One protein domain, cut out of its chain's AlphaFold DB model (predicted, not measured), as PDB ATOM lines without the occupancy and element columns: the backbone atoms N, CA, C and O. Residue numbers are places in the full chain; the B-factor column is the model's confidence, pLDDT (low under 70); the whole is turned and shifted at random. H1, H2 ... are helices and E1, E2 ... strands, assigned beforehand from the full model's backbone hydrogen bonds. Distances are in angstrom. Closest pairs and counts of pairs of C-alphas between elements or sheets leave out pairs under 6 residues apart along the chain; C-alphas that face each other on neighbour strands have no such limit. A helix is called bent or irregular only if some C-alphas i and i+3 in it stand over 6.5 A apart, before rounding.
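AT A GLANCE: This is residues 150 to 258 of the 268 residues of an uncharacterized protein of Streptomyces sp. SID4923 (UniProt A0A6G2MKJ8). A loose rod has the strand hairpin E1 and E2 at one end, with H3 and a long loop beside it; towards the other end H1 turns back into H2, which crosses the long helix H4, whose tip sticks out with residues 253 to 258. The printed part has 109 residues, with four named helices and two named strands in the order E1, E2, H1, H2, H3, H4; of the 63 residues in named elements helices hold 53, the class being mostly helix; the sheet is antiparallel, the whole loose with a radius of gyration of the C-alphas of 17.7 A, the spans 60 by 29 by 19 A.

HOW THE PARTS SIT: E1, residues 154 to 158, and E2, residues 166 to 170, form an antiparallel hairpin; N 155 and O 169 are within hydrogen-bond range at 2.9 A. H1, residues 177 to 191, touches H2, residues 194 to 206, with residues 187 to 191 alone, the closest C-alphas being Met 190 and Phe 196, 5.4 A; this helical hairpin has a steep tilt of 37 degrees, only just past shallow. H4, residues 237 to 257, touches H2 with residues 241 to 249 alone, closest at C-alphas Leu 204 and Arg 245, 6.5 A. H3, residues 213 to 216, touches no helix and is too short for an O i to N i+4 pair; every such pair is within hydrogen-bond range in H1 and H4, 7 of 9 in irregular H2, where C-alphas 195 and 198 are 7.3 A apart.

IN THESE COORDINATES: E1 begins at C-alpha 154 (38.496, 11.971, -6.363); H4, 30.4 A long, ends at C-alpha 257 (49.107, 16.007, 38.261).

THE WHOLE: The printed part has no cut; H3 to H4 is a long link. The model's pLDDT is under 70 at residues 159 to 164, 207 to 208, 213 to 217 and 228 to 231.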
ATOM      1  N   THR A 150      34.202  10.496   6.153       88.19
ATOM      2  CA  THR A 150      33.493  10.721   4.896       88.19
ATOM      3  C   THR A 150      34.235  10.050   3.743       88.19
ATOM      4  O   THR A 150      35.472  10.079   3.727       88.19
ATOM      5  N   PRO A 151      33.518   9.514   2.740       86.19
ATOM      6  CA  PRO A 151      34.141   9.063   1.503       86.19
ATOM      7  C   PRO A 151      34.968  10.183   0.862       86.19
ATOM      8  O   PRO A 151      34.515  11.327   0.774       86.19
ATOM      9  N   THR A 152      36.185   9.870   0.423       86.25
ATOM     10  CA  THR A 152      37.063  10.846  -0.221       86.25
ATOM     11  C   THR A 152      36.563  11.200  -1.617       86.25
ATOM     12  O   THR A 152      36.164  10.337  -2.401       86.25
ATOM     13  N   ARG A 153      36.631  12.489  -1.959       85.19
ATOM     14  CA  ARG A 153      36.415  12.953  -3.326       85.19
ATOM     15  C   ARG A 153      37.658  12.699  -4.174       85.19
ATOM     16  O   ARG A 153      38.775  13.010  -3.766       85.19
ATOM     17  N   TRP A 154      37.443  12.188  -5.378       82.88
ATOM     18  CA  TRP A 154      38.496  11.971  -6.363       82.88
ATOM     19  C   TRP A 154      38.600  13.154  -7.317       82.88
ATOM     20  O   TRP A 154      37.592  13.719  -7.749       82.88
ATOM     21  N   VAL A 155      39.831  13.524  -7.648       86.25
ATOM     22  CA  VAL A 155      40.143  14.582  -8.605       86.25
ATOM     23  C   VAL A 155      41.122  14.057  -9.641       86.25
ATOM     24  O   VAL A 155      42.118  13.407  -9.322       86.25
ATOM     25  N   LEU A 156      40.830  14.348 -10.903       84.69
ATOM     26  CA  LEU A 156      41.710  14.007 -12.005       84.69
ATOM     27  C   LEU A 156      42.931  14.936 -11.958       84.69
ATOM     28  O   LEU A 156      42.777  16.160 -11.959       84.69
ATOM     29  N   ARG A 157      44.138  14.373 -11.882       82.12
ATOM     30  CA  ARG A 157      45.388  15.143 -11.871       82.12
ATOM     31  C   ARG A 157      46.375  14.563 -12.876       82.12
ATOM     32  O   ARG A 157      46.530  13.349 -12.990       82.12
ATOM     33  N   GLU A 158      47.069  15.447 -13.583       77.75
ATOM     34  CA  GLU A 158      48.244  15.070 -14.367       77.75
ATOM     35  C   GLU A 158      49.377  14.682 -13.412       77.75
ATOM     36  O   GLU A 158      49.712  15.431 -12.486       77.75
ATOM     37  N   ALA A 159      49.973  13.504 -13.614       65.94
ATOM     38  CA  ALA A 159      51.149  13.122 -12.854       65.94
ATOM     39  C   ALA A 159      52.298  14.093 -13.163       65.94
ATOM     40  O   ALA A 159      52.599  14.365 -14.321       65.94
ATOM     41  N   GLN A 160      53.038  14.526 -12.137       63.09
ATOM     42  CA  GLN A 160      54.269  15.323 -12.308       63.09
ATOM     43  C   GLN A 160      55.412  14.551 -13.013       63.09
ATOM     44  O   GLN A 160      56.519  15.060 -13.189       63.09
ATOM     45  N   SER A 161      55.157  13.303 -13.408       58.44
ATOM     46  CA  SER A 161      56.052  12.448 -14.179       58.44
ATOM     47  C   SER A 161      56.211  12.952 -15.618       58.44
ATOM     48  O   SER A 161      55.256  13.389 -16.255       58.44
ATOM     49  N   LYS A 162      57.414  12.786 -16.186       53.47
ATOM     50  CA  LYS A 162      57.767  13.149 -17.575       53.47
ATOM     51  C   LYS A 162      56.884  12.509 -18.663       53.47
ATOM     52  O   LYS A 162      57.028  12.882 -19.823       53.47
ATOM     53  N   LYS A 163      56.032  11.536 -18.323       64.81
ATOM     54  CA  LYS A 163      55.131  10.860 -19.268       64.81
ATOM     55  C   LYS A 163      53.755  11.514 -19.431       64.81
ATOM     56  O   LYS A 163      53.078  11.165 -20.386       64.81
ATOM     57  N   GLY A 164      53.367  12.471 -18.579       66.62
ATOM     58  CA  GLY A 164      52.081  13.177 -18.723       66.62
ATOM     59  C   GLY A 164      50.846  12.284 -18.553       66.62
ATOM     60  O   GLY A 164      49.766  12.640 -19.016       66.62
ATOM     61  N   ASP A 165      51.000  11.122 -17.917       78.31
ATOM     62  CA  ASP A 165      49.889  10.215 -17.656       78.31
ATOM     63  C   ASP A 165      48.937  10.853 -16.626       78.31
ATOM     64  O   ASP A 165      49.360  11.405 -15.604       78.31
ATOM     65  N   VAL A 166      47.640  10.807 -16.923       80.25
ATOM     66  CA  VAL A 166      46.574  11.352 -16.079       80.25
ATOM     67  C   VAL A 166      46.069  10.242 -15.157       80.25
ATOM     68  O   VAL A 166      45.851   9.120 -15.609       80.25
ATOM     69  N   TYR A 167      45.877  10.538 -13.872       82.19
ATOM     70  CA  TYR A 167      45.357   9.579 -12.893       82.19
ATOM     71  C   TYR A 167      44.273  10.216 -12.032       82.19
ATOM     72  O   TYR A 167      44.248  11.433 -11.818       82.19
ATOM     73  N   TRP A 168      43.396   9.373 -11.497       79.62
ATOM     74  CA  TRP A 168      42.543   9.761 -10.385       79.62
ATOM     75  C   TRP A 168      43.365   9.724  -9.100       79.62
ATOM     76  O   TRP A 168      43.946   8.698  -8.744       79.62
ATOM     77  N   LEU A 169      43.410  10.858  -8.403       81.56
ATOM     78  CA  LEU A 169      44.019  10.976  -7.085       81.56
ATOM     79  C   LEU A 169      42.981  11.485  -6.081       81.56
ATOM     80  O   LEU A 169      42.108  12.282  -6.446       81.56
ATOM     81  N   PRO A 170      43.052  11.046  -4.820       82.88
ATOM     82  CA  PRO A 170      42.184  11.568  -3.782       82.88
ATOM     83  C   PRO A 170      42.506  13.050  -3.514       82.88
ATOM     84  O   PRO A 170      43.653  13.492  -3.601       82.88
ATOM     85  N   GLU A 171      41.480  13.853  -3.223       81.00
ATOM     86  CA  GLU A 171      41.633  15.287  -2.936       81.00
ATOM     87  C   GLU A 171      42.397  15.548  -1.625       81.00
ATOM     88  O   GLU A 171      43.055  16.581  -1.477       81.00
ATOM     89  N   GLN A 172      42.327  14.597  -0.693       81.12
ATOM     90  CA  GLN A 172      42.946  14.615   0.630       81.12
ATOM     91  C   GLN A 172      43.614  13.264   0.916       81.12
ATOM     92  O   GLN A 172      43.245  12.285   0.265       81.12
ATOM     93  N   PRO A 173      44.522  13.177   1.912       82.12
ATOM     94  CA  PRO A 173      45.054  11.897   2.360       82.12
ATOM     95  C   PRO A 173      43.905  10.945   2.674       82.12
ATOM     96  O   PRO A 173      43.029  11.254   3.489       82.12
ATOM     97  N   SER A 174      43.895   9.809   1.993       86.56
ATOM     98  CA  SER A 174      42.815   8.843   2.072       86.56
ATOM     99  C   SER A 174      43.361   7.458   2.367       86.56
ATOM    100  O   SER A 174      44.488   7.097   2.005       86.56
ATOM    101  N   TYR A 175      42.545   6.678   3.060       89.31
ATOM    102  CA  TYR A 175      42.917   5.361   3.550       89.31
ATOM    103  C   TYR A 175      41.880   4.336   3.121       89.31
ATOM    104  O   TYR A 175      40.701   4.662   2.959       89.31
ATOM    105  N   THR A 176      42.307   3.092   2.930       88.50
ATOM    106  CA  THR A 176      41.392   2.007   2.555       88.50
ATOM    107  C   THR A 176      40.362   1.771   3.668       88.50
ATOM    108  O   THR A 176      40.720   1.723   4.847       88.50
ATOM    109  N   ALA A 177      39.075   1.604   3.333       87.12
ATOM    110  CA  ALA A 177      38.024   1.389   4.339       87.12
ATOM    111  C   ALA A 177      38.322   0.201   5.275       87.12
ATOM    112  O   ALA A 177      38.054   0.265   6.478       87.12
ATOM    113  N   SER A 178      38.928  -0.866   4.746       88.00
ATOM    114  CA  SER A 178      39.336  -2.051   5.509       88.00
ATOM    115  C   SER A 178      40.424  -1.753   6.550       88.00
ATOM    116  O   SER A 178      40.312  -2.209   7.696       88.00
ATOM    117  N   SER A 179      41.445  -0.961   6.198       90.12
ATOM    118  CA  SER A 179      42.504  -0.566   7.137       90.12
ATOM    119  C   SER A 179      41.968   0.377   8.216       90.12
ATOM    120  O   SER A 179      42.263   0.180   9.394       90.12
ATOM    121  N   VAL A 180      41.098   1.326   7.850       90.62
ATOM    122  CA  VAL A 180      40.451   2.248   8.802       90.62
ATOM    123  C   VAL A 180      39.557   1.500   9.783       90.62
ATOM    124  O   VAL A 180      39.647   1.732  10.988       90.62
ATOM    125  N   THR A 181      38.748   0.556   9.302       90.88
ATOM    126  CA  THR A 181      37.884  -0.269  10.164       90.88
ATOM    127  C   THR A 181      38.723  -1.069  11.161       90.88
ATOM    128  O   THR A 181      38.508  -0.977  12.370       90.88
ATOM    129  N   SER A 182      39.756  -1.762  10.671       91.50
ATOM    130  CA  SER A 182      40.675  -2.543  11.512       91.50
ATOM    131  C   SER A 182      41.397  -1.669  12.546       91.50
ATOM    132  O   SER A 182      41.564  -2.054  13.707       91.50
ATOM    133  N   PHE A 183      41.807  -0.463  12.141       93.69
ATOM    134  CA  PHE A 183      42.433   0.520  13.017       93.69
ATOM    135  C   PHE A 183      41.481   0.972  14.134       93.69
ATOM    136  O   PHE A 183      41.854   0.938  15.309       93.69
ATOM    137  N   VAL A 184      40.244   1.348  13.796       93.56
ATOM    138  CA  VAL A 184      39.235   1.817  14.762       93.56
ATOM    139  C   VAL A 184      38.871   0.724  15.760       93.56
ATOM    140  O   VAL A 184      38.835   0.989  16.964       93.56
ATOM    141  N   GLU A 185      38.666  -0.512  15.301       94.12
ATOM    142  CA  GLU A 185      38.394  -1.655  16.178       94.12
ATOM    143  C   GLU A 185      39.532  -1.877  17.180       94.12
ATOM    144  O   GLU A 185      39.302  -2.026  18.385       94.12
ATOM    145  N   LYS A 186      40.778  -1.830  16.700       94.50
ATOM    146  CA  LYS A 186      41.973  -2.001  17.531       94.50
ATOM    147  C   LYS A 186      42.126  -0.865  18.543       94.50
ATOM    148  O   LYS A 186      42.416  -1.127  19.716       94.50
ATOM    149  N   VAL A 187      41.892   0.382  18.130       94.19
ATOM    150  CA  VAL A 187      41.889   1.559  19.015       94.19
ATOM    151  C   VAL A 187      40.807   1.435  20.087       94.19
ATOM    152  O   VAL A 187      41.116   1.579  21.272       94.19
ATOM    153  N   SER A 188      39.575   1.103  19.698       93.88
ATOM    154  CA  SER A 188      38.438   0.926  20.608       93.88
ATOM    155  C   SER A 188      38.715  -0.168  21.642       93.88
ATOM    156  O   SER A 188      38.609   0.061  22.849       93.88
ATOM    157  N   TRP A 189      39.198  -1.332  21.196       95.75
ATOM    158  CA  TRP A 189      39.559  -2.439  22.082       95.75
ATOM    159  C   TRP A 189      40.656  -2.063  23.093       95.75
ATOM    160  O   TRP A 189      40.589  -2.464  24.260       95.75
ATOM    161  N   MET A 190      41.668  -1.290  22.676       95.38
ATOM    162  CA  MET A 190      42.723  -0.822  23.582       95.38
ATOM    163  C   MET A 190      42.215   0.248  24.556       95.38
ATOM    164  O   MET A 190      42.594   0.222  25.728       95.38
ATOM    165  N   ALA A 191      41.350   1.160  24.104       94.31
ATOM    166  CA  ALA A 191      40.783   2.227  24.927       94.31
ATOM    167  C   ALA A 191      39.870   1.679  26.041       94.31
ATOM    168  O   ALA A 191      39.953   2.125  27.188       94.31
ATOM    169  N   GLN A 192      39.083   0.638  25.749       94.25
ATOM    170  CA  GLN A 192      38.193  -0.044  26.705       94.25
ATOM    171  C   GLN A 192      38.919  -0.771  27.846       94.25
ATOM    172  O   GLN A 192      38.294  -1.240  28.798       94.25
ATOM    173  N   LYS A 193      40.244  -0.902  27.771       94.12
ATOM    174  CA  LYS A 193      41.037  -1.629  28.759       94.12
ATOM    175  C   LYS A 193      42.134  -0.726  29.297       94.12
ATOM    176  O   LYS A 193      43.206  -0.640  28.710       94.12
ATOM    177  N   ARG A 194      41.915  -0.146  30.482       92.06
ATOM    178  CA  ARG A 194      42.852   0.771  31.170       92.06
ATOM    179  C   ARG A 194      44.326   0.335  31.114       92.06
ATOM    180  O   ARG A 194      45.204   1.143  30.824       92.06
ATOM    181  N   LYS A 195      44.606  -0.958  31.319       94.81
ATOM    182  CA  LYS A 195      45.970  -1.528  31.274       94.81
ATOM    183  C   LYS A 195      46.674  -1.427  29.911       94.81
ATOM    184  O   LYS A 195      47.891  -1.565  29.847       94.81
ATOM    185  N   PHE A 196      45.934  -1.216  28.824       96.19
ATOM    186  CA  PHE A 196      46.466  -1.098  27.467       96.19
ATOM    187  C   PHE A 196      46.636   0.352  26.998       96.19
ATOM    188  O   PHE A 196      47.228   0.553  25.943       96.19
ATOM    189  N   LEU A 197      46.242   1.363  27.780       94.69
ATOM    190  CA  LEU A 197      46.414   2.774  27.404       94.69
ATOM    191  C   LEU A 197      47.871   3.183  27.105       94.69
ATOM    192  O   LEU A 197      48.083   3.938  26.155       94.69
ATOM    193  N   PRO A 198      48.903   2.669  27.810       95.25
ATOM    194  CA  PRO A 198      50.286   2.940  27.420       95.25
ATOM    195  C   PRO A 198      50.623   2.378  26.033       95.25
ATOM    196  O   PRO A 198      51.308   3.030  25.251       95.25
ATOM    197  N   ARG A 199      50.093   1.193  25.697       95.06
ATOM    198  CA  ARG A 199      50.267   0.598  24.363       95.06
ATOM    199  C   ARG A 199      49.491   1.367  23.305       95.06
ATOM    200  O   ARG A 199      50.030   1.574  22.228       95.06
ATOM    201  N   LEU A 200      48.283   1.834  23.624       94.94
ATOM    202  CA  LEU A 200      47.490   2.697  22.752       94.94
ATOM    203  C   LEU A 200      48.252   3.977  22.399       94.94
ATOM    204  O   LEU A 200      48.311   4.344  21.233       94.94
ATOM    205  N   ARG A 201      48.900   4.620  23.378       94.81
ATOM    206  CA  ARG A 201      49.743   5.800  23.139       94.81
ATOM    207  C   ARG A 201      50.864   5.509  22.138       94.81
ATOM    208  O   ARG A 201      51.061   6.280  21.204       94.81
ATOM    209  N   THR A 202      51.590   4.406  22.320       94.12
ATOM    210  CA  THR A 202      52.651   3.998  21.384       94.12
ATOM    211  C   THR A 202      52.084   3.665  20.008       94.12
ATOM    212  O   THR A 202      52.641   4.083  18.998       94.12
ATOM    213  N   TYR A 203      50.954   2.957  19.970       93.06
ATOM    214  CA  TYR A 203      50.275   2.558  18.744       93.06
ATOM    215  C   TYR A 203      49.855   3.764  17.903       93.06
ATOM    216  O   TYR A 203      50.194   3.848  16.724       93.06
ATOM    217  N   LEU A 204      49.196   4.735  18.537       93.06
ATOM    218  CA  LEU A 204      48.761   5.960  17.882       93.06
ATOM    219  C   LEU A 204      49.939   6.774  17.352       93.06
ATOM    220  O   LEU A 204      49.764   7.436  16.343       93.06
ATOM    221  N   ASN A 205      51.113   6.745  17.991       89.12
ATOM    222  CA  ASN A 205      52.307   7.452  17.509       89.12
ATOM    223  C   ASN A 205      53.020   6.730  16.358       89.12
ATOM    224  O   ASN A 205      53.688   7.389  15.568       89.12
ATOM    225  N   ALA A 206      52.905   5.403  16.284       86.12
ATOM    226  CA  ALA A 206      53.520   4.618  15.223       86.12
ATOM    227  C   ALA A 206      52.736   4.734  13.910       86.12
ATOM    228  O   ALA A 206      53.355   4.908  12.874       86.12
ATOM    229  N   THR A 207      51.396   4.690  13.937       69.69
ATOM    230  CA  THR A 207      50.520   4.850  12.744       69.69
ATOM    231  C   THR A 207      50.940   4.026  11.508       69.69
ATOM    232  O   THR A 207      50.634   4.396  10.383       69.69
ATOM    233  N   ASN A 208      51.617   2.889  11.703       69.81
ATOM    234  CA  ASN A 208      52.151   2.061  10.611       69.81
ATOM    235  C   ASN A 208      51.110   1.120   9.978       69.81
ATOM    236  O   ASN A 208      51.402   0.496   8.967       69.81
ATOM    237  N   ASP A 209      49.923   0.990  10.577       75.50
ATOM    238  CA  ASP A 209      48.894   0.029  10.146       75.50
ATOM    239  C   ASP A 209      47.878   0.636   9.152       75.50
ATOM    240  O   ASP A 209      46.959  -0.055   8.719       75.50
ATOM    241  N   LEU A 210      47.989   1.930   8.831       84.38
ATOM    242  CA  LEU A 210      47.084   2.607   7.904       84.38
ATOM    243  C   LEU A 210      47.662   2.575   6.486       84.38
ATOM    244  O   LEU A 210      48.682   3.206   6.208       84.38
ATOM    245  N   GLU A 211      46.990   1.861   5.587       81.56
ATOM    246  CA  GLU A 211      47.372   1.773   4.178       81.56
ATOM    247  C   GLU A 211      46.873   3.011   3.431       81.56
ATOM    248  O   GLU A 211      45.663   3.236   3.298       81.56
ATOM    249  N   ARG A 212      47.814   3.838   2.960       81.94
ATOM    250  CA  ARG A 212      47.503   5.037   2.181       81.94
ATOM    251  C   ARG A 212      47.045   4.647   0.794       81.94
ATOM    252  O   ARG A 212      47.735   3.944   0.062       81.94
ATOM    253  N   ALA A 213      45.899   5.171   0.402       69.56
ATOM    254  CA  ALA A 213      45.293   4.813  -0.861       69.56
ATOM    255  C   ALA A 213      45.885   5.606  -2.053       69.56
ATOM    256  O   ALA A 213      45.697   5.227  -3.209       69.56
ATOM    257  N   GLU A 214      46.678   6.648  -1.770       67.94
ATOM    258  CA  GLU A 214      47.493   7.401  -2.740       67.94
ATOM    259  C   GLU A 214      48.529   6.528  -3.468       67.94
ATOM    260  O   GLU A 214      48.881   6.822  -4.608       67.94
ATOM    261  N   GLU A 215      48.995   5.439  -2.848       68.56
ATOM    262  CA  GLU A 215      49.990   4.540  -3.448       68.56
ATOM    263  C   GLU A 215      49.407   3.670  -4.575       68.56
ATOM    264  O   GLU A 215      50.164   3.128  -5.379       68.56
ATOM    265  N   MET A 216      48.074   3.561  -4.673       65.94
ATOM    266  CA  MET A 216      47.412   2.696  -5.655       65.94
ATOM    267  C   MET A 216      47.073   3.371  -6.990       65.94
ATOM    268  O   MET A 216      46.887   2.634  -7.948       65.94
ATOM    269  N   GLY A 217      46.996   4.712  -7.060       65.00
ATOM    270  CA  GLY A 217      46.748   5.532  -8.266       65.00
ATOM    271  C   GLY A 217      45.891   4.896  -9.377       65.00
ATOM    272  O   GLY A 217      46.399   4.125 -10.187       65.00
ATOM    273  N   LEU A 218      44.612   5.271  -9.493       75.94
ATOM    274  CA  LEU A 218      43.722   4.661 -10.491       75.94
ATOM    275  C   LEU A 218      43.941   5.260 -11.898       75.94
ATOM    276  O   LEU A 218      43.974   6.491 -12.040       75.94
ATOM    277  N   PRO A 219      44.089   4.430 -12.950       77.50
ATOM    278  CA  PRO A 219      44.187   4.910 -14.327       77.50
ATOM    279  C   PRO A 219      42.862   5.544 -14.783       77.50
ATOM    280  O   PRO A 219      41.794   5.145 -14.335       77.50
ATOM    281  N   VAL A 220      42.905   6.500 -15.723       77.25
ATOM    282  CA  VAL A 220      41.706   7.229 -16.224       77.25
ATOM    283  C   VAL A 220      40.585   6.313 -16.735       77.25
ATOM    284  O   VAL A 220      39.429   6.725 -16.750       77.25
ATOM    285  N   GLY A 221      40.921   5.095 -17.167       78.19
ATOM    286  CA  GLY A 221      39.953   4.117 -17.667       78.19
ATOM    287  C   GLY A 221      39.061   3.485 -16.597       78.19
ATOM    288  O   GLY A 221      38.035   2.922 -16.967       78.19
ATOM    289  N   ASP A 222      39.424   3.603 -15.318       77.81
ATOM    290  CA  ASP A 222      38.666   3.058 -14.196       77.81
ATOM    291  C   ASP A 222      37.995   4.215 -13.436       77.81
ATOM    292  O   ASP A 222      38.675   5.048 -12.826       77.81
ATOM    293  N   ASP A 223      36.660   4.310 -13.492       76.75
ATOM    294  CA  ASP A 223      35.916   5.315 -12.728       76.75
ATOM    295  C   ASP A 223      35.911   4.912 -11.239       76.75
ATOM    296  O   ASP A 223      35.471   3.810 -10.900       76.75
ATOM    297  N   PRO A 224      36.360   5.780 -10.312       74.06
ATOM    298  CA  PRO A 224      36.323   5.494  -8.881       74.06
ATOM    299  C   PRO A 224      34.928   5.117  -8.349       74.06
ATOM    300  O   PRO A 224      34.829   4.466  -7.310       74.06
ATOM    301  N   SER A 225      33.858   5.533  -9.035       75.94
ATOM    302  CA  SER A 225      32.469   5.216  -8.680       75.94
ATOM    303  C   SER A 225      32.018   3.805  -9.071       75.94
ATOM    304  O   SER A 225      31.038   3.318  -8.504       75.94
ATOM    305  N   ASP A 226      32.749   3.124  -9.960       80.00
ATOM    306  CA  ASP A 226      32.474   1.733 -10.342       80.00
ATOM    307  C   ASP A 226      32.910   0.736  -9.256       80.00
ATOM    308  O   ASP A 226      32.489  -0.425  -9.240       80.00
ATOM    309  N   TYR A 227      33.737   1.183  -8.308       73.12
ATOM    310  CA  TYR A 227      34.164   0.375  -7.178       73.12
ATOM    311  C   TYR A 227      33.110   0.385  -6.064       73.12
ATOM    312  O   TYR A 227      32.612   1.428  -5.636       73.12
ATOM    313  N   GLY A 228      32.771  -0.810  -5.573       69.31
ATOM    314  CA  GLY A 228      31.797  -0.992  -4.499       69.31
ATOM    315  C   GLY A 228      32.176  -0.276  -3.189       69.31
ATOM    316  O   GLY A 228      33.318   0.151  -3.010       69.31
ATOM    317  N   PRO A 229      31.236  -0.183  -2.230       67.25
ATOM    318  CA  PRO A 229      31.420   0.544  -0.968       67.25
ATOM    319  C   PRO A 229      32.649   0.089  -0.162       67.25
ATOM    320  O   PRO A 229      33.268   0.903   0.517       67.25
ATOM    321  N   ASP A 230      33.053  -1.175  -0.294       59.56
ATOM    322  CA  ASP A 230      34.212  -1.751   0.404       59.56
ATOM    323  C   ASP A 230      35.568  -1.209  -0.092       59.56
ATOM    324  O   ASP A 230      36.586  -1.351   0.585       59.56
ATOM    325  N   LEU A 231      35.584  -0.573  -1.266       62.41
ATOM    326  CA  LEU A 231      36.760   0.054  -1.875       62.41
ATOM    327  C   LEU A 231      36.731   1.585  -1.763       62.41
ATOM    328  O   LEU A 231      37.646   2.256  -2.247       62.41
ATOM    329  N   GLN A 232      35.714   2.152  -1.102       73.44
ATOM    330  CA  GLN A 232      35.671   3.584  -0.835       73.44
ATOM    331  C   GLN A 232      36.807   3.972   0.111       73.44
ATOM    332  O   GLN A 232      37.044   3.350   1.147       73.44
ATOM    333  N   GLN A 233      37.535   5.016  -0.264       78.19
ATOM    334  CA  GLN A 233      38.602   5.560   0.559       78.19
ATOM    335  C   GLN A 233      38.015   6.552   1.562       78.19
ATOM    336  O   GLN A 233      37.084   7.292   1.237       78.19
ATOM    337  N   MET A 234      38.549   6.556   2.777       83.69
ATOM    338  CA  MET A 234      38.052   7.372   3.883       83.69
ATOM    339  C   MET A 234      38.959   8.584   4.100       83.69
ATOM    340  O   MET A 234      40.176   8.428   4.239       83.69
ATOM    341  N   ALA A 235      38.362   9.777   4.154       83.44
ATOM    342  CA  ALA A 235      39.028  11.023   4.533       83.44
ATOM    343  C   ALA A 235      38.974  11.246   6.059       83.44
ATOM    344  O   ALA A 235      38.337  10.487   6.790       83.44
ATOM    345  N   GLU A 236      39.643  12.299   6.542       88.06
ATOM    346  CA  GLU A 236      39.594  12.785   7.940       88.06
ATOM    347  C   GLU A 236      40.212  11.857   9.009       88.06
ATOM    348  O   GLU A 236      40.286  12.218  10.186       88.06
ATOM    349  N   VAL A 237      40.749  10.701   8.607       89.62
ATOM    350  CA  VAL A 237      41.392   9.725   9.507       89.62
ATOM    351  C   VAL A 237      42.529  10.357  10.313       89.62
ATOM    352  O   VAL A 237      42.630  10.134  11.518       89.62
ATOM    353  N   ASP A 238      43.346  11.207   9.687       90.12
ATOM    354  CA  ASP A 238      44.432  11.921  10.371       90.12
ATOM    355  C   ASP A 238      43.906  12.853  11.473       90.12
ATOM    356  O   ASP A 238      44.497  12.931  12.552       90.12
ATOM    357  N   GLY A 239      42.769  13.517  11.235       90.75
ATOM    358  CA  GLY A 239      42.106  14.376  12.219       90.75
ATOM    359  C   GLY A 239      41.643  13.581  13.438       90.75
ATOM    360  O   GLY A 239      41.960  13.944  14.571       90.75
ATOM    361  N   TYR A 240      41.000  12.434  13.205       93.94
ATOM    362  CA  TYR A 240      40.623  11.501  14.269       93.94
ATOM    363  C   TYR A 240      41.842  11.000  15.062       93.94
ATOM    364  O   TYR A 240      41.816  10.969  16.294       93.94
ATOM    365  N   VAL A 241      42.942  10.641  14.387       93.31
ATOM    366  CA  VAL A 241      44.183  10.198  15.048       93.31
ATOM    367  C   VAL A 241      44.771  11.305  15.924       93.31
ATOM    368  O   VAL A 241      45.213  11.025  17.042       93.31
ATOM    369  N   ILE A 242      44.784  12.552  15.443       94.25
ATOM    370  CA  ILE A 242      45.261  13.712  16.206       94.25
ATOM    371  C   ILE A 242      44.409  13.904  17.460       94.25
ATOM    372  O   ILE A 242      44.966  13.929  18.560       94.25
ATOM    373  N   GLU A 243      43.083  13.950  17.322       95.50
ATOM    374  CA  GLU A 243      42.189  14.130  18.469       95.50
ATOM    375  C   GLU A 243      42.351  12.984  19.478       95.50
ATOM    376  O   GLU A 243      42.504  13.209  20.680       95.50
ATOM    377  N   MET A 244      42.432  11.740  19.005       95.31
ATOM    378  CA  MET A 244      42.641  10.580  19.868       95.31
ATOM    379  C   MET A 244      43.975  10.659  20.634       95.31
ATOM    380  O   MET A 244      44.029  10.353  21.831       95.31
ATOM    381  N   ARG A 245      45.063  11.096  19.981       95.31
ATOM    382  CA  ARG A 245      46.365  11.322  20.639       95.31
ATOM    383  C   ARG A 245      46.259  12.388  21.725       95.31
ATOM    384  O   ARG A 245      46.868  12.221  22.785       95.31
ATOM    385  N   GLU A 246      45.505  13.456  21.484       96.06
ATOM    386  CA  GLU A 246      45.262  14.507  22.472       96.06
ATOM    387  C   GLU A 246      44.478  13.979  23.672       96.06
ATOM    388  O   GLU A 246      44.939  14.156  24.799       96.06
ATOM    389  N   ARG A 247      43.388  13.226  23.467       96.12
ATOM    390  CA  ARG A 247      42.624  12.616  24.574       96.12
ATOM    391  C   ARG A 247      43.481  11.690  25.432       96.12
ATOM    392  O   ARG A 247      43.435  11.759  26.660       96.12
ATOM    393  N   VAL A 248      44.296  10.846  24.797       95.38
ATOM    394  CA  VAL A 248      45.221   9.952  25.510       95.38
ATOM    395  C   VAL A 248      46.280  10.755  26.270       95.38
ATOM    396  O   VAL A 248      46.601  10.415  27.409       95.38
ATOM    397  N   ARG A 249      46.814  11.833  25.681       96.00
ATOM    398  CA  ARG A 249      47.775  12.721  26.350       96.00
ATOM    399  C   ARG A 249      47.149  13.384  27.576       96.00
ATOM    400  O   ARG A 249      47.743  13.289  28.645       96.00
ATOM    401  N   SER A 250      45.962  13.975  27.441       94.62
ATOM    402  CA  SER A 250      45.236  14.619  28.541       94.62
ATOM    403  C   SER A 250      44.989  13.661  29.705       94.62
ATOM    404  O   SER A 250      45.236  14.032  30.845       94.62
ATOM    405  N   TYR A 251      44.605  12.409  29.430       95.44
ATOM    406  CA  TYR A 251      44.463  11.384  30.468       95.44
ATOM    407  C   TYR A 251      45.768  11.144  31.247       95.44
ATOM    408  O   TYR A 251      45.761  11.092  32.474       95.44
ATOM    409  N   PHE A 252      46.904  11.007  30.556       95.31
ATOM    410  CA  PHE A 252      48.188  10.791  31.232       95.31
ATOM    411  C   PHE A 252      48.685  12.027  31.983       95.31
ATOM    412  O   PHE A 252      49.323  11.867  33.023       95.31
ATOM    413  N   THR A 253      48.390  13.230  31.489       94.44
ATOM    414  CA  THR A 253      48.660  14.477  32.212       94.44
ATOM    415  C   THR A 253      47.835  14.547  33.499       94.44
ATOM    416  O   THR A 253      48.408  14.747  34.563       94.44
ATOM    417  N   GLU A 254      46.531  14.254  33.437       93.12
ATOM    418  CA  GLU A 254      45.647  14.234  34.614       93.12
ATOM    419  C   GLU A 254      46.097  13.208  35.671       93.12
ATOM    420  O   GLU A 254      46.009  13.449  36.876       93.12
ATOM    421  N   LEU A 255      46.626  12.056  35.243       91.69
ATOM    422  CA  LEU A 255      47.212  11.084  36.170       91.69
ATOM    423  C   LEU A 255      48.515  11.569  36.816       91.69
ATOM    424  O   LEU A 255      48.804  11.178  37.946       91.69
ATOM    425  N   ALA A 256      49.314  12.363  36.099       91.38
ATOM    426  CA  ALA A 256      50.599  12.864  36.581       91.38
ATOM    427  C   ALA A 256      50.444  14.038  37.558       91.38
ATOM    428  O   ALA A 256      51.237  14.156  38.487       91.38
ATOM    429  N   GLU A 257      49.418  14.874  37.375       89.00
ATOM    430  CA  GLU A 257      49.107  16.007  38.261       89.00
ATOM    431  C   GLU A 257      48.607  15.560  39.648       89.00
ATOM    432  O   GLU A 257      48.654  16.328  40.609       89.00
ATOM    433  N   GLY A 258      48.225  14.285  39.787       78.62
ATOM    434  CA  GLY A 258      47.703  13.717  41.026       78.62
ATOM    435  C   GLY A 258      46.312  14.260  41.374       78.62
ATOM    436  O   GLY A 258      45.737  15.046  40.620       78.62
TER     437      GLY A 258